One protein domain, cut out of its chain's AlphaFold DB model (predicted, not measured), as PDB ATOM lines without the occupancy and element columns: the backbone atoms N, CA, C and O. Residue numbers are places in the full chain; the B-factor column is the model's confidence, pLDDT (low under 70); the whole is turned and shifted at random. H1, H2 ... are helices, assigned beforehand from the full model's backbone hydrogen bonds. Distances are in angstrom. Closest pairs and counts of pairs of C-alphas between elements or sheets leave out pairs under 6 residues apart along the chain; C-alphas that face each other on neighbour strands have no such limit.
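This is residues 116 to 157 and 185 to 324 of the 393 residues of an uncharacterized protein of Cryptococcus amylolentus CBS 6273 (UniProt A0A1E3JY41). A long helix, H5, is the core; H3 runs beside it the opposite way, and H1 and H8 cross it from opposite sides and meet beyond it. The far end of H8, with residues 316 to 324, sticks out. The printed part has 182 residues with eight named helices, H1 to H8 in order, and no named strand; it is all helix. It is only just loose, close to compact, with a radius of gyration of the C-alphas of 19.5 A, and spans 64 by 49 by 31 A.

Find C-alpha 116 at (45.652, 38.314, -0.952); from there H1 runs 40.0 A to residue 143. Next come H2, residues 145 to 152, H3, 187 to 208, 31.1 A, and H4, 211 to 215. H5, 220 to 251, covers 46.7 A from C-alpha 220 at (59.115, 66.850, 9.941). After H6, 255 to 264, and H7, 270 to 277, H8 takes residues 286 to 322, 52.2 A, ending at (25.765, 39.213, -3.894).

Start at the hub, H5, whose closest C-alphas to H1, Gly 236 and Gly 134, are 3.8 A apart, at about perpendicular, 83 degrees. H8 touches H5 at 89 degrees, C-alphas 299 and 241 closest at 4.1 A. H3 touches H5 at a shallow tilt of 18 degrees, opposite ways, closest at C-alphas 204 and 231, 5.3 A. H4 touches H5, and H2 touches H3. H6 is close to H3 but not clearly touching; H7 is near H3. Every O i to N i+4 pair is within hydrogen-bond range in H1 to H8.

Residues 158 to 184 are not printed; C-alphas 157 and 185 are 19.7 A apart. No link printed whole is long. Look for pLDDT under 70 at residues 153 to 157, 185 to 188, 253 to 286 and 319 to 324.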
ATOM      1  N   PRO A 116      45.014  37.033  -1.250       87.12
ATOM      2  CA  PRO A 116      45.652  38.314  -0.952       87.12
ATOM      3  C   PRO A 116      44.663  39.372  -0.453       87.12
ATOM      4  O   PRO A 116      44.982  40.072   0.503       87.12
ATOM      5  N   VAL A 117      43.457  39.467  -1.025       87.94
ATOM      6  CA  VAL A 117      42.443  40.439  -0.577       87.94
ATOM      7  C   VAL A 117      42.005  40.147   0.853       87.94
ATOM      8  O   VAL A 117      41.896  41.061   1.668       87.94
ATOM      9  N   LEU A 118      41.825  38.871   1.193       88.19
ATOM     10  CA  LEU A 118      41.446  38.467   2.541       88.19
ATOM     11  C   LEU A 118      42.569  38.763   3.547       88.19
ATOM     12  O   LEU A 118      42.300  39.321   4.607       88.19
ATOM     13  N   ILE A 119      43.831  38.490   3.195       91.19
ATOM     14  CA  ILE A 119      44.989  38.853   4.026       91.19
ATOM     15  C   ILE A 119      45.064  40.374   4.219       91.19
ATOM     16  O   ILE A 119      45.119  40.832   5.359       91.19
ATOM     17  N   LEU A 120      44.989  41.169   3.148       92.06
ATOM     18  CA  LEU A 120      45.045  42.634   3.228       92.06
ATOM     19  C   LEU A 120      43.889  43.216   4.049       92.06
ATOM     20  O   LEU A 120      44.120  44.055   4.916       92.06
ATOM     21  N   SER A 121      42.664  42.729   3.837       91.12
ATOM     22  CA  SER A 121      41.489  43.127   4.619       91.12
ATOM     23  C   SER A 121      41.672  42.796   6.104       91.12
ATOM     24  O   SER A 121      41.425  43.638   6.967       91.12
ATOM     25  N   THR A 122      42.201  41.611   6.425       93.56
ATOM     26  CA  THR A 122      42.451  41.218   7.821       93.56
ATOM     27  C   THR A 122      43.545  42.039   8.490       93.56
ATOM     28  O   THR A 122      43.361  42.450   9.635       93.56
ATOM     29  N   LEU A 123      44.649  42.325   7.790       94.19
ATOM     30  CA  LEU A 123      45.723  43.177   8.301       94.19
ATOM     31  C   LEU A 123      45.244  44.617   8.492       94.19
ATOM     32  O   LEU A 123      45.546  45.220   9.519       94.19
ATOM     33  N   SER A 124      44.454  45.140   7.552       94.25
ATOM     34  CA  SER A 124      43.842  46.467   7.652       94.25
ATOM     35  C   SER A 124      42.926  46.564   8.874       94.25
ATOM     36  O   SER A 124      43.125  47.423   9.731       94.25
ATOM     37  N   LEU A 125      41.991  45.620   9.037       94.25
ATOM     38  CA  LEU A 125      41.086  45.583  10.189       94.25
ATOM     39  C   LEU A 125      41.835  45.411  11.516       94.25
ATOM     40  O   LEU A 125      41.504  46.077  12.496       94.25
ATOM     41  N   PHE A 126      42.861  44.559  11.560       95.19
ATOM     42  CA  PHE A 126      43.698  44.389  12.748       95.19
ATOM     43  C   PHE A 126      44.481  45.669  13.085       95.19
ATOM     44  O   PHE A 126      44.528  46.080  14.245       95.19
ATOM     45  N   SER A 127      45.044  46.344  12.082       94.50
ATOM     46  CA  SER A 127      45.737  47.624  12.257       94.50
ATOM     47  C   SER A 127      44.791  48.720  12.754       94.50
ATOM     48  O   SER A 127      45.136  49.459  13.671       94.50
ATOM     49  N   LEU A 128      43.575  48.811  12.209       95.19
ATOM     50  CA  LEU A 128      42.565  49.771  12.664       95.19
ATOM     51  C   LEU A 128      42.120  49.495  14.103       95.19
ATOM     52  O   LEU A 128      41.972  50.427  14.889       95.19
ATOM     53  N   LEU A 129      41.949  48.223  14.464       94.62
ATOM     54  CA  LEU A 129      41.527  47.809  15.802       94.62
ATOM     55  C   LEU A 129      42.628  48.023  16.855       94.62
ATOM     56  O   LEU A 129      42.345  48.469  17.964       94.62
ATOM     57  N   THR A 130      43.891  47.758  16.510       95.25
ATOM     58  CA  THR A 130      45.037  48.083  17.380       95.25
ATOM     59  C   THR A 130      45.220  49.594  17.528       95.25
ATOM     60  O   THR A 130      45.461  50.068  18.636       95.25
ATOM     61  N   LEU A 131      45.060  50.363  16.447       95.62
ATOM     62  CA  LEU A 131      45.200  51.818  16.472       95.62
ATOM     63  C   LEU A 131      44.084  52.496  17.271       95.62
ATOM     64  O   LEU A 131      44.371  53.386  18.069       95.62
ATOM     65  N   SER A 132      42.829  52.076  17.092       95.62
ATOM     66  CA  SER A 132      41.699  52.643  17.831       95.62
ATOM     67  C   SER A 132      41.840  52.385  19.330       95.62
ATOM     68  O   SER A 132      41.754  53.329  20.113       95.62
ATOM     69  N   LEU A 133      42.167  51.149  19.728       94.94
ATOM     70  CA  LEU A 133      42.351  50.787  21.133       94.94
ATOM     71  C   LEU A 133      43.586  51.455  21.760       94.94
ATOM     72  O   LEU A 133      43.553  51.899  22.905       94.94
ATOM     73  N   GLY A 134      44.680  51.563  21.005       94.25
ATOM     74  CA  GLY A 134      45.878  52.269  21.445       94.25
ATOM     75  C   GLY A 134      45.658  53.775  21.599       94.25
ATOM     76  O   GLY A 134      46.142  54.379  22.555       94.25
ATOM     77  N   SER A 135      44.894  54.384  20.688       92.88
ATOM     78  CA  SER A 135      44.558  55.809  20.738       92.88
ATOM     79  C   SER A 135      43.641  56.140  21.910       92.88
ATOM     80  O   SER A 135      43.899  57.120  22.612       92.88
ATOM     81  N   THR A 136      42.603  55.333  22.159       92.38
ATOM     82  CA  THR A 136      41.719  55.536  23.317       92.38
ATOM     83  C   THR A 136      42.490  55.379  24.619       92.38
ATOM     84  O   THR A 136      42.380  56.235  25.492       92.38
ATOM     85  N   PHE A 137      43.347  54.365  24.739       90.25
ATOM     86  CA  PHE A 137      44.151  54.174  25.943       90.25
ATOM     87  C   PHE A 137      45.184  55.291  26.153       90.25
ATOM     88  O   PHE A 137      45.305  55.808  27.261       90.25
ATOM     89  N   HIS A 138      45.868  55.745  25.100       88.50
ATOM     90  CA  HIS A 138      46.766  56.901  25.189       88.50
ATOM     91  C   HIS A 138      46.015  58.178  25.604       88.50
ATOM     92  O   HIS A 138      46.516  58.959  26.409       88.50
ATOM     93  N   PHE A 139      44.812  58.404  25.069       90.31
ATOM     94  CA  PHE A 139      43.967  59.533  25.459       90.31
ATOM     95  C   PHE A 139      43.554  59.447  26.936       90.31
ATOM     96  O   PHE A 139      43.665  60.430  27.666       90.31
ATOM     97  N   ILE A 140      43.165  58.257  27.400       87.50
ATOM     98  CA  ILE A 140      42.819  57.996  28.802       87.50
ATOM     99  C   ILE A 140      44.013  58.277  29.721       87.50
ATOM    100  O   ILE A 140      43.849  58.961  30.731       87.50
ATOM    101  N   LEU A 141      45.217  57.811  29.372       83.75
ATOM    102  CA  LEU A 141      46.432  58.074  30.152       83.75
ATOM    103  C   LEU A 141      46.785  59.566  30.206       83.75
ATOM    104  O   LEU A 141      47.242  60.043  31.242       83.75
ATOM    105  N   ALA A 142      46.563  60.296  29.111       83.88
ATOM    106  CA  ALA A 142      46.810  61.734  29.055       83.88
ATOM    107  C   ALA A 142      45.798  62.535  29.889       83.88
ATOM    108  O   ALA A 142      46.160  63.536  30.501       83.88
ATOM    109  N   HIS A 143      44.535  62.100  29.921       88.56
ATOM    110  CA  HIS A 143      43.471  62.812  30.626       88.56
ATOM    111  C   HIS A 143      43.388  62.459  32.118       88.56
ATOM    112  O   HIS A 143      43.008  63.296  32.932       88.56
ATOM    113  N   SER A 144      43.758  61.234  32.500       85.81
ATOM    114  CA  SER A 144      43.638  60.752  33.880       85.81
ATOM    115  C   SER A 144      45.004  60.531  34.538       85.81
ATOM    116  O   SER A 144      45.738  59.572  34.280       85.81
ATOM    117  N   SER A 145      45.340  61.423  35.469       77.06
ATOM    118  CA  SER A 145      46.559  61.323  36.282       77.06
ATOM    119  C   SER A 145      46.544  60.102  37.217       77.06
ATOM    120  O   SER A 145      47.595  59.562  37.556       77.06
ATOM    121  N   THR A 146      45.359  59.616  37.598       76.44
ATOM    122  CA  THR A 146      45.203  58.405  38.415       76.44
ATOM    123  C   THR A 146      45.602  57.145  37.646       76.44
ATOM    124  O   THR A 146      46.358  56.336  38.177       76.44
ATOM    125  N   LEU A 147      45.166  56.988  36.388       71.38
ATOM    126  CA  LEU A 147      45.478  55.789  35.595       71.38
ATOM    127  C   LEU A 147      46.912  55.799  35.068       71.38
ATOM    128  O   LEU A 147      47.563  54.759  35.022       71.38
ATOM    129  N   SER A 148      47.453  56.968  34.725       76.50
ATOM    130  CA  SER A 148      48.884  57.063  34.414       76.50
ATOM    131  C   SER A 148      49.742  56.645  35.606       76.50
ATOM    132  O   SER A 148      50.704  55.902  35.428       76.50
ATOM    133  N   ARG A 149      49.358  57.002  36.839       70.25
ATOM    134  CA  ARG A 149      50.077  56.546  38.034       70.25
ATOM    135  C   ARG A 149      49.971  55.039  38.253       70.25
ATOM    136  O   ARG A 149      50.991  54.440  38.575       70.25
ATOM    137  N   THR A 150      48.807  54.419  38.062       70.81
ATOM    138  CA  THR A 150      48.647  52.968  38.278       70.81
ATOM    139  C   THR A 150      49.369  52.127  37.230       70.81
ATOM    140  O   THR A 150      49.960  51.107  37.574       70.81
ATOM    141  N   PHE A 151      49.359  52.545  35.961       71.44
ATOM    142  CA  PHE A 151      49.975  51.771  34.884       71.44
ATOM    143  C   PHE A 151      51.459  52.083  34.681       71.44
ATOM    144  O   PHE A 151      52.217  51.166  34.375       71.44
ATOM    145  N   LEU A 152      51.896  53.337  34.852       70.38
ATOM    146  CA  LEU A 152      53.260  53.770  34.514       70.38
ATOM    147  C   LEU A 152      54.175  53.975  35.732       70.38
ATOM    148  O   LEU A 152      55.388  54.039  35.541       70.38
ATOM    149  N   SER A 153      53.660  54.045  36.970       62.41
ATOM    150  CA  SER A 153      54.538  54.172  38.146       62.41
ATOM    151  C   SER A 153      55.086  52.808  38.575       62.41
ATOM    152  O   SER A 153      54.305  51.911  38.909       62.41
ATOM    153  N   PRO A 154      56.414  52.637  38.661       53.78
ATOM    154  CA  PRO A 154      57.016  51.469  39.283       53.78
ATOM    155  C   PRO A 154      56.953  51.641  40.807       53.78
ATOM    156  O   PRO A 154      57.919  52.085  41.418       53.78
ATOM    157  N   SER A 155      55.809  51.364  41.439       44.25
ATOM    158  CA  SER A 155      55.701  51.433  42.904       44.25
ATOM    159  C   SER A 155      55.956  50.066  43.556       44.25
ATOM    160  O   SER A 155      55.177  49.131  43.343       44.25
ATOM    161  N   PRO A 156      57.018  49.926  44.372       46.00
ATOM    162  CA  PRO A 156      57.221  48.804  45.269       46.00
ATOM    163  C   PRO A 156      56.503  49.097  46.591       46.00
ATOM    164  O   PRO A 156      57.044  49.767  47.462       46.00
ATOM    165  N   GLY A 157      55.287  48.590  46.775       38.47
ATOM    166  CA  GLY A 157      54.650  48.648  48.091       38.47
ATOM    167  C   GLY A 157      53.137  48.723  48.040       38.47
ATOM    168  O   GLY A 157      52.571  49.679  47.527       38.47
ATOM    169  N   GLY A 185      41.754  35.670  43.332       44.72
ATOM    170  CA  GLY A 185      41.573  35.187  41.968       44.72
ATOM    171  C   GLY A 185      41.949  36.202  40.879       44.72
ATOM    172  O   GLY A 185      42.366  35.800  39.793       44.72
ATOM    173  N   GLY A 186      41.850  37.509  41.161       52.53
ATOM    174  CA  GLY A 186      42.040  38.582  40.170       52.53
ATOM    175  C   GLY A 186      43.459  39.153  40.038       52.53
ATOM    176  O   GLY A 186      43.769  39.796  39.034       52.53
ATOM    177  N   THR A 187      44.346  38.908  41.007       62.41
ATOM    178  CA  THR A 187      45.678  39.551  41.069       62.41
ATOM    179  C   THR A 187      46.581  39.157  39.901       62.41
ATOM    180  O   THR A 187      47.240  40.005  39.313       62.41
ATOM    181  N   LEU A 188      46.542  37.889  39.481       65.81
ATOM    182  CA  LEU A 188      47.382  37.384  38.392       65.81
ATOM    183  C   LEU A 188      47.062  38.017  37.032       65.81
ATOM    184  O   LEU A 188      47.971  38.315  36.261       65.81
ATOM    185  N   VAL A 189      45.777  38.214  36.734       72.69
ATOM    186  CA  VAL A 189      45.318  38.798  35.461       72.69
ATOM    187  C   VAL A 189      45.780  40.241  35.361       72.69
ATOM    188  O   VAL A 189      46.352  40.656  34.352       72.69
ATOM    189  N   TRP A 190      45.555  40.985  36.441       74.25
ATOM    190  CA  TRP A 190      45.917  42.387  36.548       74.25
ATOM    191  C   TRP A 190      47.435  42.588  36.479       74.25
ATOM    192  O   TRP A 190      47.903  43.416  35.701       74.25
ATOM    193  N   ASP A 191      48.213  41.769  37.188       73.62
ATOM    194  CA  ASP A 191      49.676  41.846  37.185       73.62
ATOM    195  C   ASP A 191      50.272  41.573  35.793       73.62
ATOM    196  O   ASP A 191      51.177  42.284  35.353       73.62
ATOM    197  N   VAL A 192      49.756  40.570  35.067       78.06
ATOM    198  CA  VAL A 192      50.203  40.253  33.696       78.06
ATOM    199  C   VAL A 192      49.865  41.389  32.732       78.06
ATOM    200  O   VAL A 192      50.702  41.772  31.909       78.06
ATOM    201  N   LEU A 193      48.661  41.953  32.844       84.25
ATOM    202  CA  LEU A 193      48.221  43.085  32.035       84.25
ATOM    203  C   LEU A 193      49.106  44.317  32.266       84.25
ATOM    204  O   LEU A 193      49.631  44.888  31.310       84.25
ATOM    205  N   VAL A 194      49.311  44.701  33.528       80.62
ATOM    206  CA  VAL A 194      50.133  45.860  33.900       80.62
ATOM    207  C   VAL A 194      51.588  45.645  33.476       80.62
ATOM    208  O   VAL A 194      52.190  46.537  32.879       80.62
ATOM    209  N   ALA A 195      52.144  44.444  33.679       79.44
ATOM    210  CA  ALA A 195      53.505  44.119  33.257       79.44
ATOM    211  C   ALA A 195      53.692  44.207  31.733       79.44
ATOM    212  O   ALA A 195      54.753  44.648  31.273       79.44
ATOM    213  N   ALA A 196      52.685  43.807  30.947       86.19
ATOM    214  CA  ALA A 196      52.681  43.970  29.495       86.19
ATOM    215  C   ALA A 196      52.661  45.452  29.104       86.19
ATOM    216  O   ALA A 196      53.537  45.891  28.360       86.19
ATOM    217  N   ILE A 197      51.742  46.238  29.669       87.31
ATOM    218  CA  ILE A 197      51.624  47.677  29.388       87.31
ATOM    219  C   ILE A 197      52.932  48.406  29.714       87.31
ATOM    220  O   ILE A 197      53.446  49.125  28.866       87.31
ATOM    221  N   GLN A 198      53.525  48.168  30.886       84.12
ATOM    222  CA  GLN A 198      54.792  48.792  31.291       84.12
ATOM    223  C   GLN A 198      55.951  48.429  30.360       84.12
ATOM    224  O   GLN A 198      56.753  49.284  29.983       84.12
ATOM    225  N   THR A 199      56.036  47.156  29.959       84.75
ATOM    226  CA  THR A 199      57.094  46.696  29.050       84.75
ATOM    227  C   THR A 199      56.964  47.401  27.698       84.75
ATOM    228  O   THR A 199      57.944  47.956  27.203       84.75
ATOM    229  N   PHE A 200      55.758  47.462  27.132       87.50
ATOM    230  CA  PHE A 200      55.520  48.110  25.841       87.50
ATOM    231  C   PHE A 200      55.576  49.642  25.904       87.50
ATOM    232  O   PHE A 200      56.046  50.248  24.947       87.50
ATOM    233  N   ALA A 201      55.209  50.267  27.026       87.25
ATOM    234  CA  ALA A 201      55.415  51.696  27.256       87.25
ATOM    235  C   ALA A 201      56.913  52.045  27.263       87.25
ATOM    236  O   ALA A 201      57.333  52.948  26.548       87.25
ATOM    237  N   SER A 202      57.748  51.250  27.945       84.38
ATOM    238  CA  SER A 202      59.206  51.454  27.929       84.38
ATOM    239  C   SER A 202      59.826  51.273  26.534       84.38
ATOM    240  O   SER A 202      60.804  51.936  26.184       84.38
ATOM    241  N   ILE A 203      59.261  50.375  25.718       85.88
ATOM    242  CA  ILE A 203      59.661  50.182  24.317       85.88
ATOM    243  C   ILE A 203      59.205  51.379  23.470       85.88
ATOM    244  O   ILE A 203      59.967  51.843  22.624       85.88
ATOM    245  N   ALA A 204      58.003  51.901  23.710       87.44
ATOM    246  CA  ALA A 204      57.470  53.072  23.022       87.44
ATOM    247  C   ALA A 204      58.265  54.353  23.335       87.44
ATOM    248  O   ALA A 204      58.568  55.102  22.409       87.44
ATOM    249  N   ASP A 205      58.696  54.560  24.583       86.06
ATOM    250  CA  ASP A 205      59.568  55.684  24.956       86.06
ATOM    251  C   ASP A 205      60.923  55.599  24.245       86.06
ATOM    252  O   ASP A 205      61.413  56.580  23.678       86.06
ATOM    253  N   LYS A 206      61.513  54.394  24.189       86.94
ATOM    254  CA  LYS A 206      62.734  54.151  23.403       86.94
ATOM    255  C   LYS A 206      62.516  54.438  21.922       86.94
ATOM    256  O   LYS A 206      63.418  54.977  21.290       86.94
ATOM    257  N   LEU A 207      61.346  54.098  21.374       86.62
ATOM    258  CA  LEU A 207      60.992  54.409  19.990       86.62
ATOM    259  C   LEU A 207      60.904  55.929  19.771       86.62
ATOM    260  O   LEU A 207      61.420  56.432  18.774       86.62
ATOM    261  N   GLY A 208      60.336  56.658  20.737       83.88
ATOM    262  CA  GLY A 208      60.265  58.120  20.772       83.88
ATOM    263  C   GLY A 208      61.627  58.805  20.615       83.88
ATOM    264  O   GLY A 208      61.756  59.776  19.869       83.88
ATOM    265  N   ASN A 209      62.673  58.247  21.228       86.81
ATOM    266  CA  ASN A 209      64.035  58.788  21.155       86.81
ATOM    267  C   ASN A 209      64.659  58.730  19.745       86.81
ATOM    268  O   ASN A 209      65.591  59.483  19.464       86.81
ATOM    269  N   TYR A 210      64.141  57.899  18.832       85.25
ATOM    270  CA  TYR A 210      64.590  57.856  17.431       85.25
ATOM    271  C   TYR A 210      63.983  58.961  16.556       85.25
ATOM    272  O   TYR A 210      64.277  59.024  15.360       85.25
ATOM    273  N   HIS A 211      63.162  59.849  17.126       85.56
ATOM    274  CA  HIS A 211      62.551  60.965  16.406       85.56
ATOM    275  C   HIS A 211      63.576  61.797  15.619       85.56
ATOM    276  O   HIS A 211      63.357  62.100  14.448       85.56
ATOM    277  N   SER A 212      64.726  62.107  16.230       82.69
ATOM    278  CA  SER A 212      65.793  62.893  15.596       82.69
ATOM    279  C   SER A 212      66.339  62.232  14.330       82.69
ATOM    280  O   SER A 212      66.547  62.907  13.327       82.69
ATOM    281  N   VAL A 213      66.503  60.907  14.338       84.81
ATOM    282  CA  VAL A 213      66.954  60.130  13.176       84.81
ATOM    283  C   VAL A 213      65.869  60.089  12.101       84.81
ATOM    284  O   VAL A 213      66.168  60.206  10.915       84.81
ATOM    285  N   LEU A 214      64.598  59.969  12.484       83.38
ATOM    286  CA  LEU A 214      63.492  59.866  11.532       83.38
ATOM    287  C   LEU A 214      63.250  61.176  10.762       83.38
ATOM    288  O   LEU A 214      63.006  61.142   9.557       83.38
ATOM    289  N   VAL A 215      63.402  62.323  11.430       85.19
ATOM    290  CA  VAL A 215      63.299  63.660  10.815       85.19
ATOM    291  C   VAL A 215      64.395  63.907   9.769       85.19
ATOM    292  O   VAL A 215      64.191  64.691   8.850       85.19
ATOM    293  N   THR A 216      65.534  63.202   9.830       86.88
ATOM    294  CA  THR A 216      66.559  63.301   8.768       86.88
ATOM    295  C   THR A 216      66.168  62.597   7.466       86.88
ATOM    296  O   THR A 216      66.756  62.878   6.425       86.88
ATOM    297  N   ARG A 217      65.186  61.684   7.500       86.88
ATOM    298  CA  ARG A 217      64.755  60.900   6.329       86.88
ATOM    299  C   ARG A 217      63.375  61.271   5.796       86.88
ATOM    300  O   ARG A 217      63.085  60.963   4.645       86.88
ATOM    301  N   LEU A 218      62.519  61.879   6.613       86.81
ATOM    302  CA  LEU A 218      61.158  62.263   6.242       86.81
ATOM    303  C   LEU A 218      60.884  63.736   6.577       86.81
ATOM    304  O   LEU A 218      61.475  64.265   7.516       86.81
ATOM    305  N   PRO A 219      59.933  64.385   5.879       87.19
ATOM    306  CA  PRO A 219      59.433  65.700   6.267       87.19
ATOM    307  C   PRO A 219      58.993  65.700   7.737       87.19
ATOM    308  O   PRO A 219      58.257  64.806   8.160       87.19
ATOM    309  N   GLY A 220      59.397  66.719   8.503       83.31
ATOM    310  CA  GLY A 220      59.115  66.850   9.941       83.31
ATOM    311  C   GLY A 220      57.692  66.466  10.392       83.31
ATOM    312  O   GLY A 220      57.573  65.652  11.309       83.31
ATOM    313  N   PRO A 221      56.605  66.955   9.752       86.81
ATOM    314  CA  PRO A 221      55.245  66.599  10.168       86.81
ATOM    315  C   PRO A 221      54.874  65.135   9.885       86.81
ATOM    316  O   PRO A 221      54.054  64.558  10.594       86.81
ATOM    317  N   LEU A 222      55.473  64.505   8.868       87.00
ATOM    318  CA  LEU A 222      55.249  63.086   8.591       87.00
ATOM    319  C   LEU A 222      55.988  62.206   9.602       87.00
ATOM    320  O   LEU A 222      55.450  61.186  10.026       87.00
ATOM    321  N   ALA A 223      57.184  62.609  10.035       86.62
ATOM    322  CA  ALA A 223      57.951  61.874  11.037       86.62
ATOM    323  C   ALA A 223      57.231  61.825  12.398       86.62
ATOM    324  O   ALA A 223      57.125  60.751  12.995       86.62
ATOM    325  N   THR A 224      56.677  62.951  12.865       87.56
ATOM    326  CA  THR A 224      55.907  63.009  14.123       87.56
ATOM    327  C   THR A 224      54.622  62.186  14.044       87.56
ATOM    328  O   THR A 224      54.291  61.474  14.994       87.56
ATOM    329  N   LEU A 225      53.925  62.230  12.905       89.50
ATOM    330  CA  LEU A 225      52.705  61.460  12.673       89.50
ATOM    331  C   LEU A 225      52.995  59.954  12.676       89.50
ATOM    332  O   LEU A 225      52.354  59.211  13.418       89.50
ATOM    333  N   VAL A 226      53.982  59.501  11.897       89.88
ATOM    334  CA  VAL A 226      54.357  58.079  11.795       89.88
ATOM    335  C   VAL A 226      54.800  57.530  13.148       89.88
ATOM    336  O   VAL A 226      54.341  56.465  13.561       89.88
ATOM    337  N   LEU A 227      55.637  58.272  13.874       89.44
ATOM    338  CA  LEU A 227      56.086  57.881  15.207       89.44
ATOM    339  C   LEU A 227      54.921  57.850  16.208       89.44
ATOM    340  O   LEU A 227      54.806  56.918  17.002       89.44
ATOM    341  N   GLY A 228      54.015  58.826  16.131       88.31
ATOM    342  CA  GLY A 228      52.810  58.882  16.951       88.31
ATOM    343  C   GLY A 228      51.852  57.714  16.700       88.31
ATOM    344  O   GLY A 228      51.298  57.175  17.663       88.31
ATOM    345  N   ILE A 229      51.670  57.304  15.440       91.88
ATOM    346  CA  ILE A 229      50.906  56.101  15.076       91.88
ATOM    347  C   ILE A 229      51.611  54.860  15.620       91.88
ATOM    348  O   ILE A 229      50.969  54.056  16.287       91.88
ATOM    349  N   ALA A 230      52.925  54.729  15.417       90.62
ATOM    350  CA  ALA A 230      53.688  53.569  15.874       90.62
ATOM    351  C   ALA A 230      53.611  53.379  17.398       90.62
ATOM    352  O   ALA A 230      53.346  52.273  17.867       90.62
ATOM    353  N   ILE A 231      53.761  54.458  18.172       90.31
ATOM    354  CA  ILE A 231      53.630  54.444  19.636       90.31
ATOM    355  C   ILE A 231      52.226  53.985  20.062       90.31
ATOM    356  O   ILE A 231      52.093  53.106  20.915       90.31
ATOM    357  N   ARG A 232      51.167  54.527  19.443       92.50
ATOM    358  CA  ARG A 232      49.775  54.141  19.743       92.50
ATOM    359  C   ARG A 232      49.497  52.688  19.361       92.50
ATOM    360  O   ARG A 232      48.922  51.954  20.159       92.50
ATOM    361  N   SER A 233      49.946  52.246  18.188       93.44
ATOM    362  CA  SER A 233      49.798  50.859  17.738       93.44
ATOM    363  C   SER A 233      50.519  49.873  18.659       93.44
ATOM    364  O   SER A 233      49.939  48.843  18.994       93.44
ATOM    365  N   LEU A 234      51.729  50.184  19.141       92.50
ATOM    366  CA  LEU A 234      52.448  49.343  20.111       92.50
ATOM    367  C   LEU A 234      51.663  49.159  21.414       92.50
ATOM    368  O   LEU A 234      51.587  48.053  21.949       92.50
ATOM    369  N   LEU A 235      51.042  50.232  21.899       91.06
ATOM    370  CA  LEU A 235      50.237  50.210  23.113       91.06
ATOM    371  C   LEU A 235      48.936  49.411  22.926       91.06
ATOM    372  O   LEU A 235      48.557  48.618  23.788       91.06
ATOM    373  N   GLY A 236      48.299  49.542  21.758       93.75
ATOM    374  CA  GLY A 236      47.145  48.728  21.373       93.75
ATOM    375  C   GLY A 236      47.474  47.236  21.254       93.75
ATOM    376  O   GLY A 236      46.712  46.399  21.738       93.75
ATOM    377  N   ILE A 237      48.628  46.887  20.676       94.00
ATOM    378  CA  ILE A 237      49.126  45.504  20.572       94.00
ATOM    379  C   ILE A 237      49.343  44.896  21.966       94.00
ATOM    380  O   ILE A 237      48.967  43.745  22.186       94.00
ATOM    381  N   ALA A 238      49.890  45.665  22.914       92.69
ATOM    382  CA  ALA A 238      50.084  45.216  24.291       92.69
ATOM    383  C   ALA A 238      48.757  44.860  24.979       92.69
ATOM    384  O   ALA A 238      48.663  43.803  25.601       92.69
ATOM    385  N   LEU A 239      47.730  45.707  24.825       93.06
ATOM    386  CA  LEU A 239      46.394  45.494  25.393       93.06
ATOM    387  C   LEU A 239      45.665  44.314  24.743       93.06
ATOM    388  O   LEU A 239      45.128  43.451  25.432       93.06
ATOM    389  N   LEU A 240      45.656  44.253  23.412       94.31
ATOM    390  CA  LEU A 240      44.981  43.179  22.679       94.31
ATOM    391  C   LEU A 240      45.652  41.826  22.907       94.31
ATOM    392  O   LEU A 240      44.967  40.816  23.075       94.31
ATOM    393  N   GLY A 241      46.985  41.805  22.919       91.69
ATOM    394  CA  GLY A 241      47.764  40.596  23.144       91.69
ATOM    395  C   GLY A 241      47.604  40.049  24.556       91.69
ATOM    396  O   GLY A 241      47.326  38.860  24.713       91.69
ATOM    397  N   SER A 242      47.710  40.899  25.581       90.00
ATOM    398  CA  SER A 242      47.541  40.461  26.969       90.00
ATOM    399  C   SER A 242      46.114  39.966  27.231       90.00
ATOM    400  O   SER A 242      45.950  38.865  27.750       90.00
ATOM    401  N   MET A 243      45.078  40.685  26.783       90.19
ATOM    402  CA  MET A 243      43.680  40.269  26.975       90.19
ATOM    403  C   MET A 243      43.334  38.966  26.246       90.19
ATOM    404  O   MET A 243      42.622  38.123  26.791       90.19
ATOM    405  N   SER A 244      43.858  38.751  25.034       90.38
ATOM    406  CA  SER A 244      43.638  37.491  24.312       90.38
ATOM    407  C   SER A 244      44.314  36.304  24.990       90.38
ATOM    408  O   SER A 244      43.713  35.236  25.107       90.38
ATOM    409  N   PHE A 245      45.538  36.494  25.484       88.25
ATOM    410  CA  PHE A 245      46.242  35.473  26.253       88.25
ATOM    411  C   PHE A 245      45.507  35.132  27.558       88.25
ATOM    412  O   PHE A 245      45.354  33.959  27.901       88.25
ATOM    413  N   LEU A 246      45.007  36.146  28.269       84.00
ATOM    414  CA  LEU A 246      44.224  35.966  29.491       84.00
ATOM    415  C   LEU A 246      42.921  35.207  29.212       84.00
ATOM    416  O   LEU A 246      42.618  34.247  29.914       84.00
ATOM    417  N   SER A 247      42.202  35.558  28.140       85.25
ATOM    418  CA  SER A 247      40.998  34.836  27.710       85.25
ATOM    419  C   SER A 247      41.280  33.355  27.415       85.25
ATOM    420  O   SER A 247      40.532  32.489  27.870       85.25
ATOM    421  N   LEU A 248      42.387  33.046  26.727       82.31
ATOM    422  CA  LEU A 248      42.815  31.662  26.490       82.31
ATOM    423  C   LEU A 248      43.150  30.931  27.798       82.31
ATOM    424  O   LEU A 248      42.726  29.792  27.998       82.31
ATOM    425  N   SER A 249      43.870  31.597  28.698       75.44
ATOM    426  CA  SER A 249      44.304  31.029  29.981       75.44
ATOM    427  C   SER A 249      43.123  30.702  30.898       75.44
ATOM    428  O   SER A 249      43.123  29.662  31.556       75.44
ATOM    429  N   ILE A 250      42.096  31.559  30.894       75.88
ATOM    430  CA  ILE A 250      40.831  31.334  31.604       75.88
ATOM    431  C   ILE A 250      40.078  30.153  30.976       75.88
ATOM    432  O   ILE A 250      39.605  29.274  31.692       75.88
ATOM    433  N   SER A 251      40.019  30.081  29.641       78.62
ATOM    434  CA  SER A 251      39.289  29.020  28.932       78.62
ATOM    435  C   SER A 251      39.881  27.614  29.101       78.62
ATOM    436  O   SER A 251      39.144  26.635  29.056       78.62
ATOM    437  N   MET A 252      41.194  27.494  29.321       74.44
ATOM    438  CA  MET A 252      41.873  26.200  29.467       74.44
ATOM    439  C   MET A 252      41.821  25.619  30.888       74.44
ATOM    440  O   MET A 252      42.433  24.580  31.124       74.44
ATOM    441  N   SER A 253      41.142  26.260  31.851       66.38
ATOM    442  CA  SER A 253      41.080  25.832  33.268       66.38
ATOM    443  C   SER A 253      42.452  25.625  33.950       66.38
ATOM    444  O   SER A 253      42.546  25.244  35.115       66.38
ATOM    445  N   LEU A 254      43.552  25.980  33.273       64.06
ATOM    446  CA  LEU A 254      44.911  26.024  33.823       64.06
ATOM    447  C   LEU A 254      45.020  27.047  34.969       64.06
ATOM    448  O   LEU A 254      45.979  27.062  35.739       64.06
ATOM    449  N   PHE A 255      44.002  27.895  35.078       63.66
ATOM    450  CA  PHE A 255      43.860  28.966  36.036       63.66
ATOM    451  C   PHE A 255      43.726  28.471  37.481       63.66
ATOM    452  O   PHE A 255      44.415  28.999  38.346       63.66
ATOM    453  N   GLY A 256      42.950  27.413  37.742       65.88
ATOM    454  CA  GLY A 256      42.757  26.887  39.102       65.88
ATOM    455  C   GLY A 256      44.068  26.427  39.765       65.88
ATOM    456  O   GLY A 256      44.419  26.923  40.839       65.88
ATOM    457  N   PRO A 257      44.860  25.553  39.113       67.12
ATOM    458  CA  PRO A 257      46.154  25.116  39.641       67.12
ATOM    459  C   PRO A 257      47.186  26.249  39.771       67.12
ATOM    460  O   PRO A 257      47.940  26.292  40.743       67.12
ATOM    461  N   LEU A 258      47.222  27.187  38.816       62.00
ATOM    462  CA  LEU A 258      48.169  28.310  38.827       62.00
ATOM    463  C   LEU A 258      47.828  29.362  39.894       62.00
ATOM    464  O   LEU A 258      48.735  29.903  40.529       62.00
ATOM    465  N   GLN A 259      46.542  29.625  40.132       62.12
ATOM    466  CA  GLN A 259      46.074  30.503  41.205       62.12
ATOM    467  C   GLN A 259      46.392  29.921  42.579       62.12
ATOM    468  O   GLN A 259      46.944  30.626  43.423       62.12
ATOM    469  N   LEU A 260      46.119  28.629  42.784       62.16
ATOM    470  CA  LEU A 260      46.422  27.938  44.036       62.16
ATOM    471  C   LEU A 260      47.934  27.909  44.302       62.16
ATOM    472  O   LEU A 260      48.369  28.186  45.417       62.16
ATOM    473  N   ALA A 261      48.755  27.662  43.276       62.00
ATOM    474  CA  ALA A 261      50.211  27.721  43.394       62.00
ATOM    475  C   ALA A 261      50.725  29.137  43.723       62.00
ATOM    476  O   ALA A 261      51.697  29.289  44.469       62.00
ATOM    477  N   ASN A 262      50.076  30.182  43.200       58.69
ATOM    478  CA  ASN A 262      50.407  31.567  43.527       58.69
ATOM    479  C   ASN A 262      49.975  31.940  44.957       58.69
ATOM    480  O   ASN A 262      50.725  32.625  45.649       58.69
ATOM    481  N   ALA A 263      48.825  31.440  45.416       58.28
ATOM    482  CA  ALA A 263      48.317  31.637  46.772       58.28
ATOM    483  C   ALA A 263      49.143  30.879  47.833       58.28
ATOM    484  O   ALA A 263      49.523  31.466  48.843       58.28
ATOM    485  N   LEU A 264      49.498  29.611  47.585       50.31
ATOM    486  CA  LEU A 264      50.221  28.753  48.539       50.31
ATOM    487  C   LEU A 264      51.718  29.074  48.656       50.31
ATOM    488  O   LEU A 264      52.303  28.900  49.720       50.31
ATOM    489  N   ARG A 265      52.371  29.542  47.583       47.28
ATOM    490  CA  ARG A 265      53.829  29.779  47.570       47.28
ATOM    491  C   ARG A 265      54.233  31.212  47.943       47.28
ATOM    492  O   ARG A 265      55.368  31.606  47.690       47.28
ATOM    493  N   GLY A 266      53.322  32.019  48.493       49.47
ATOM    494  CA  GLY A 266      53.599  33.434  48.772       49.47
ATOM    495  C   GLY A 266      53.864  34.248  47.498       49.47
ATOM    496  O   GLY A 266      54.737  35.117  47.466       49.47
ATOM    497  N   GLY A 267      53.127  33.949  46.428       49.81
ATOM    498  CA  GLY A 267      53.248  34.609  45.139       49.81
ATOM    499  C   GLY A 267      54.509  34.193  44.385       49.81
ATOM    500  O   GLY A 267      55.489  34.936  44.366       49.81
ATOM    501  N   PHE A 268      54.503  33.047  43.698       40.56
ATOM    502  CA  PHE A 268      55.603  32.673  42.791       40.56
ATOM    503  C   PHE A 268      55.845  33.763  41.721       40.56
ATOM    504  O   PHE A 268      56.995  34.087  41.408       40.56
ATOM    505  N   LEU A 269      54.769  34.422  41.267       44.75
ATOM    506  CA  LEU A 269      54.818  35.612  40.408       44.75
ATOM    507  C   LEU A 269      54.903  36.935  41.194       44.75
ATOM    508  O   LEU A 269      55.541  37.877  40.732       44.75
ATOM    509  N   GLY A 270      54.393  37.000  42.427       45.75
ATOM    510  CA  GLY A 270      54.580  38.158  43.322       45.75
ATOM    511  C   GLY A 270      56.039  38.367  43.769       45.75
ATOM    512  O   GLY A 270      56.469  39.486  44.048       45.75
ATOM    513  N   SER A 271      56.841  37.300  43.806       43.91
ATOM    514  CA  SER A 271      58.301  37.336  43.937       43.91
ATOM    515  C   SER A 271      58.979  37.715  42.613       43.91
ATOM    516  O   SER A 271      60.039  38.329  42.615       43.91
ATOM    517  N   TRP A 272      58.387  37.388  41.460       46.97
ATOM    518  CA  TRP A 272      58.887  37.792  40.138       46.97
ATOM    519  C   TRP A 272      58.710  39.302  39.891       46.97
ATOM    520  O   TRP A 272      59.687  39.969  39.556       46.97
ATOM    521  N   GLY A 273      57.533  39.867  40.193       46.97
ATOM    522  CA  GLY A 273      57.290  41.317  40.196       46.97
ATOM    523  C   GLY A 273      58.167  42.068  41.209       46.97
ATOM    524  O   GLY A 273      58.811  43.056  40.855       46.97
ATOM    525  N   ARG A 274      58.316  41.543  42.441       49.06
ATOM    526  CA  ARG A 274      59.259  42.089  43.443       49.06
ATOM    527  C   ARG A 274      60.721  42.016  43.006       49.06
ATOM    528  O   ARG A 274      61.459  42.961  43.252       49.06
ATOM    529  N   ARG A 275      61.158  40.939  42.339       48.47
ATOM    530  CA  ARG A 275      62.534  40.802  41.817       48.47
ATOM    531  C   ARG A 275      62.817  41.734  40.636       48.47
ATOM    532  O   ARG A 275      63.962  42.142  40.478       48.47
ATOM    533  N   ARG A 276      61.793  42.113  39.861       48.53
ATOM    534  CA  ARG A 276      61.889  43.134  38.803       48.53
ATOM    535  C   ARG A 276      62.115  44.539  39.381       48.53
ATOM    536  O   ARG A 276      62.871  45.307  38.802       48.53
ATOM    537  N   LEU A 277      61.511  44.845  40.535       45.31
ATOM    538  CA  LEU A 277      61.645  46.139  41.227       45.31
ATOM    539  C   LEU A 277      62.860  46.211  42.174       45.31
ATOM    540  O   LEU A 277      63.459  47.270  42.315       45.31
ATOM    541  N   ALA A 278      63.274  45.099  42.792       45.84
ATOM    542  CA  ALA A 278      64.404  45.061  43.728       45.84
ATOM    543  C   ALA A 278      65.791  45.046  43.053       45.84
ATOM    544  O   ALA A 278      66.808  45.120  43.739       45.84
ATOM    545  N   ARG A 279      65.861  44.932  41.720       41.66
ATOM    546  CA  ARG A 279      67.125  44.846  40.972       41.66
ATOM    547  C   ARG A 279      67.209  45.913  39.880       41.66
ATOM    548  O   ARG A 279      67.539  45.629  38.735       41.66
ATOM    549  N   GLY A 280      66.943  47.162  40.260       43.03
ATOM    550  CA  GLY A 280      67.459  48.322  39.539       43.03
ATOM    551  C   GLY A 280      68.982  48.357  39.668       43.03
ATOM    552  O   GLY A 280      69.517  48.967  40.587       43.03
ATOM    553  N   GLY A 281      69.689  47.641  38.795       41.69
ATOM    554  CA  GLY A 281      71.148  47.656  38.793       41.69
ATOM    555  C   GLY A 281      71.772  46.452  38.098       41.69
ATOM    556  O   GLY A 281      71.872  45.380  38.684       41.69
ATOM    557  N   ARG A 282      72.274  46.690  36.879       40.72
ATOM    558  CA  ARG A 282      73.301  45.904  36.169       40.72
ATOM    559  C   ARG A 282      72.969  44.421  35.893       40.72
ATOM    560  O   ARG A 282      73.304  43.533  36.667       40.72
ATOM    561  N   GLY A 283      72.476  44.150  34.679       41.19
ATOM    562  CA  GLY A 283      72.981  43.003  33.904       41.19
ATOM    563  C   GLY A 283      72.080  41.779  33.698       41.19
ATOM    564  O   GLY A 283      72.619  40.713  33.424       41.19
ATOM    565  N   GLY A 284      70.746  41.890  33.788       48.41
ATOM    566  CA  GLY A 284      69.834  40.741  33.599       48.41
ATOM    567  C   GLY A 284      68.510  41.015  32.865       48.41
ATOM    568  O   GLY A 284      67.599  40.192  32.936       48.41
ATOM    569  N   ASP A 285      68.382  42.148  32.167       57.78
ATOM    570  CA  ASP A 285      67.099  42.710  31.689       57.78
ATOM    571  C   ASP A 285      66.383  41.929  30.570       57.78
ATOM    572  O   ASP A 285      65.200  42.163  30.309       57.78
ATOM    573  N   GLY A 286      67.063  40.998  29.898       63.78
ATOM    574  CA  GLY A 286      66.536  40.358  28.689       63.78
ATOM    575  C   GLY A 286      65.458  39.308  28.950       63.78
ATOM    576  O   GLY A 286      64.468  39.254  28.233       63.78
ATOM    577  N   ILE A 287      65.610  38.477  29.984       70.69
ATOM    578  CA  ILE A 287      64.786  37.259  30.114       70.69
ATOM    579  C   ILE A 287      63.334  37.609  30.471       70.69
ATOM    580  O   ILE A 287      62.396  37.084  29.876       70.69
ATOM    581  N   GLY A 288      63.134  38.532  31.416       71.94
ATOM    582  CA  GLY A 288      61.793  38.936  31.844       71.94
ATOM    583  C   GLY A 288      61.045  39.762  30.795       71.94
ATOM    584  O   GLY A 288      59.842  39.596  30.627       71.94
ATOM    585  N   THR A 289      61.741  40.646  30.074       78.12
ATOM    586  CA  THR A 289      61.145  41.411  28.968       78.12
ATOM    587  C   THR A 289      60.841  40.511  27.771       78.12
ATOM    588  O   THR A 289      59.738  40.593  27.236       78.12
ATOM    589  N   ALA A 290      61.742  39.587  27.420       83.19
ATOM    590  CA  ALA A 290      61.521  38.606  26.359       83.19
ATOM    591  C   ALA A 290      60.307  37.710  26.634       83.19
ATOM    592  O   ALA A 290      59.511  37.482  25.727       83.19
ATOM    593  N   LEU A 291      60.113  37.256  27.878       81.44
ATOM    594  CA  LEU A 291      58.953  36.437  28.248       81.44
ATOM    595  C   LEU A 291      57.627  37.195  28.074       81.44
ATOM    596  O   LEU A 291      56.678  36.652  27.513       81.44
ATOM    597  N   VAL A 292      57.561  38.455  28.522       83.44
ATOM    598  CA  VAL A 292      56.358  39.296  28.372       83.44
ATOM    599  C   VAL A 292      56.070  39.580  26.899       83.44
ATOM    600  O   VAL A 292      54.923  39.483  26.467       83.44
ATOM    601  N   VAL A 293      57.102  39.881  26.110       88.94
ATOM    602  CA  VAL A 293      56.963  40.079  24.661       88.94
ATOM    603  C   VAL A 293      56.484  38.795  23.979       88.94
ATOM    604  O   VAL A 293      55.582  38.868  23.150       88.94
ATOM    605  N   ALA A 294      57.006  37.625  24.359       89.75
ATOM    606  CA  ALA A 294      56.562  36.337  23.826       89.75
ATOM    607  C   ALA A 294      55.091  36.047  24.166       89.75
ATOM    608  O   ALA A 294      54.328  35.641  23.292       89.75
ATOM    609  N   LEU A 295      54.665  36.318  25.403       89.38
ATOM    610  CA  LEU A 295      53.271  36.177  25.833       89.38
ATOM    611  C   LEU A 295      52.336  37.067  25.006       89.38
ATOM    612  O   LEU A 295      51.336  36.589  24.468       89.38
ATOM    613  N   VAL A 296      52.679  38.350  24.860       92.25
ATOM    614  CA  VAL A 296      51.899  39.296  24.047       92.25
ATOM    615  C   VAL A 296      51.891  38.866  22.579       92.25
ATOM    616  O   VAL A 296      50.835  38.918  21.956       92.25
ATOM    617  N   ALA A 297      53.011  38.374  22.041       93.19
ATOM    618  CA  ALA A 297      53.105  37.873  20.669       93.19
ATOM    619  C   ALA A 297      52.208  36.647  20.416       93.19
ATOM    620  O   ALA A 297      51.566  36.549  19.372       93.19
ATOM    621  N   ILE A 298      52.111  35.723  21.378       93.19
ATOM    622  CA  ILE A 298      51.186  34.583  21.294       93.19
ATOM    623  C   ILE A 298      49.735  35.083  21.278       93.19
ATOM    624  O   ILE A 298      48.930  34.646  20.451       93.19
ATOM    625  N   GLY A 299      49.406  36.032  22.157       92.19
ATOM    626  CA  GLY A 299      48.082  36.646  22.208       92.19
ATOM    627  C   GLY A 299      47.711  37.376  20.914       92.19
ATOM    628  O   GLY A 299      46.612  37.191  20.391       92.19
ATOM    629  N   THR A 300      48.628  38.159  20.342       93.12
ATOM    630  CA  THR A 300      48.395  38.896  19.088       93.12
ATOM    631  C   THR A 300      48.271  37.963  17.889       93.12
ATOM    632  O   THR A 300      47.423  38.182  17.027       93.12
ATOM    633  N   LEU A 301      49.040  36.873  17.843       94.38
ATOM    634  CA  LEU A 301      48.901  35.865  16.795       94.38
ATOM    635  C   LEU A 301      47.535  35.167  16.866       94.38
ATOM    636  O   LEU A 301      46.902  34.912  15.837       94.38
ATOM    637  N   ASN A 302      47.046  34.889  18.078       92.44
ATOM    638  CA  ASN A 302      45.722  34.308  18.261       92.44
ATOM    639  C   ASN A 302      44.601  35.270  17.834       92.44
ATOM    640  O   ASN A 302      43.690  34.850  17.113       92.44
ATOM    641  N   THR A 303      44.668  36.554  18.213       92.31
ATOM    642  CA  THR A 303      43.680  37.549  17.754       92.31
ATOM    643  C   THR A 303      43.713  37.699  16.241       92.31
ATOM    644  O   THR A 303      42.654  37.664  15.616       92.31
ATOM    645  N   LEU A 304      44.898  37.747  15.628       93.75
ATOM    646  CA  LEU A 304      45.048  37.800  14.176       93.75
ATOM    647  C   LEU A 304      44.401  36.582  13.497       93.75
ATOM    648  O   LEU A 304      43.614  36.733  12.561       93.75
ATOM    649  N   ARG A 305      44.634  35.370  14.019       93.06
ATOM    650  CA  ARG A 305      43.983  34.144  13.525       93.06
ATOM    651  C   ARG A 305      42.465  34.178  13.715       93.06
ATOM    652  O   ARG A 305      41.720  33.651  12.882       93.06
ATOM    653  N   GLN A 306      41.974  34.755  14.809       91.31
ATOM    654  CA  GLN A 306      40.542  34.898  15.062       91.31
ATOM    655  C   GLN A 306      39.895  35.900  14.097       91.31
ATOM    656  O   GLN A 306      38.839  35.590  13.541       91.31
ATOM    657  N   VAL A 307      40.535  37.049  13.857       93.56
ATOM    658  CA  VAL A 307      40.105  38.064  12.882       93.56
ATOM    659  C   VAL A 307      40.075  37.459  11.485       93.56
ATOM    660  O   VAL A 307      39.033  37.512  10.841       93.56
ATOM    661  N   TYR A 308      41.137  36.766  11.066       93.12
ATOM    662  CA  TYR A 308      41.190  36.066   9.779       93.12
ATOM    663  C   TYR A 308      40.003  35.114   9.575       93.12
ATOM    664  O   TYR A 308      39.286  35.193   8.578       93.12
ATOM    665  N   ARG A 309      39.714  34.268  10.574       92.00
ATOM    666  CA  ARG A 309      38.565  33.345  10.523       92.00
ATOM    667  C   ARG A 309      37.207  34.051  10.542       92.00
ATOM    668  O   ARG A 309      36.228  33.484  10.056       92.00
ATOM    669  N   ARG A 310      37.087  35.226  11.167       90.56
ATOM    670  CA  ARG A 310      35.836  36.009  11.176       90.56
ATOM    671  C   ARG A 310      35.622  36.714   9.842       90.56
ATOM    672  O   ARG A 310      34.540  36.579   9.285       90.56
ATOM    673  N   VAL A 311      36.650  37.378   9.315       90.81
ATOM    674  CA  VAL A 311      36.613  38.063   8.016       90.81
ATOM    675  C   VAL A 311      36.309  37.075   6.901       90.81
ATOM    676  O   VAL A 311      35.421  37.346   6.109       90.81
ATOM    677  N   GLY A 312      36.935  35.892   6.890       87.25
ATOM    678  CA  GLY A 312      36.613  34.872   5.887       87.25
ATOM    679  C   GLY A 312      35.159  34.406   5.943       87.25
ATOM    680  O   GLY A 312      34.487  34.372   4.920       87.25
ATOM    681  N   ARG A 313      34.621  34.140   7.143       86.69
ATOM    682  CA  ARG A 313      33.200  33.780   7.298       86.69
ATOM    683  C   ARG A 313      32.259  34.905   6.864       86.69
ATOM    684  O   ARG A 313      31.228  34.620   6.264       86.69
ATOM    685  N   LEU A 314      32.593  36.155   7.182       84.81
ATOM    686  CA  LEU A 314      31.800  37.318   6.791       84.81
ATOM    687  C   LEU A 314      31.846  37.529   5.273       84.81
ATOM    688  O   LEU A 314      30.798  37.692   4.663       84.81
ATOM    689  N   ALA A 315      33.033  37.447   4.669       84.69
ATOM    690  CA  ALA A 315      33.236  37.580   3.233       84.69
ATOM    691  C   ALA A 315      32.431  36.527   2.463       84.69
ATOM    692  O   ALA A 315      31.680  36.883   1.566       84.69
ATOM    693  N   THR A 316      32.480  35.252   2.866       79.44
ATOM    694  CA  THR A 316      31.674  34.206   2.217       79.44
ATOM    695  C   THR A 316      30.168  34.432   2.389       79.44
ATOM    696  O   THR A 316      29.407  34.150   1.470       79.44
ATOM    697  N   ARG A 317      29.708  34.947   3.538       76.88
ATOM    698  CA  ARG A 317      28.280  35.262   3.748       76.88
ATOM    699  C   ARG A 317      27.816  36.445   2.899       76.88
ATOM    700  O   ARG A 317      26.765  36.354   2.281       76.88
ATOM    701  N   LEU A 318      28.607  37.516   2.849       70.75
ATOM    702  CA  LEU A 318      28.320  38.697   2.033       70.75
ATOM    703  C   LEU A 318      28.357  38.366   0.541       70.75
ATOM    704  O   LEU A 318      27.527  38.851  -0.213       70.75
ATOM    705  N   LEU A 319      29.266  37.489   0.113       69.12
ATOM    706  CA  LEU A 319      29.325  37.051  -1.277       69.12
ATOM    707  C   LEU A 319      28.146  36.172  -1.667       69.12
ATOM    708  O   LEU A 319      27.609  36.375  -2.745       69.12
ATOM    709  N   LYS A 320      27.666  35.287  -0.785       60.53
ATOM    710  CA  LYS A 320      26.414  34.553  -1.034       60.53
ATOM    711  C   LYS A 320      25.210  35.481  -1.216       60.53
ATOM    712  O   LYS A 320      24.316  35.147  -1.979       60.53
ATOM    713  N   TYR A 321      25.201  36.631  -0.545       61.91
ATOM    714  CA  TYR A 321      24.161  37.644  -0.725       61.91
ATOM    715  C   TYR A 321      24.274  38.372  -2.079       61.91
ATOM    716  O   TYR A 321      23.269  38.773  -2.648       61.91
ATOM    717  N   VAL A 322      25.489  38.499  -2.630       59.56
ATOM    718  CA  VAL A 322      25.765  39.213  -3.894       59.56
ATOM    719  C   VAL A 322      25.813  38.279  -5.124       59.56
ATOM    720  O   VAL A 322      25.637  38.733  -6.251       59.56
ATOM    721  N   GLU A 323      26.031  36.971  -4.946       54.22
ATOM    722  CA  GLU A 323      26.209  35.966  -6.018       54.22
ATOM    723  C   GLU A 323      24.911  35.601  -6.761       54.22
ATOM    724  O   GLU A 323      24.931  34.834  -7.719       54.22
ATOM    725  N   SER A 324      23.770  36.178  -6.399       52.28
ATOM    726  CA  SER A 324      22.480  35.795  -6.969       52.28
ATOM    727  C   SER A 324      22.205  36.337  -8.386       52.28
ATOM    728  O   SER A 324      21.111  36.157  -8.908       52.28
TER     729      SER A 324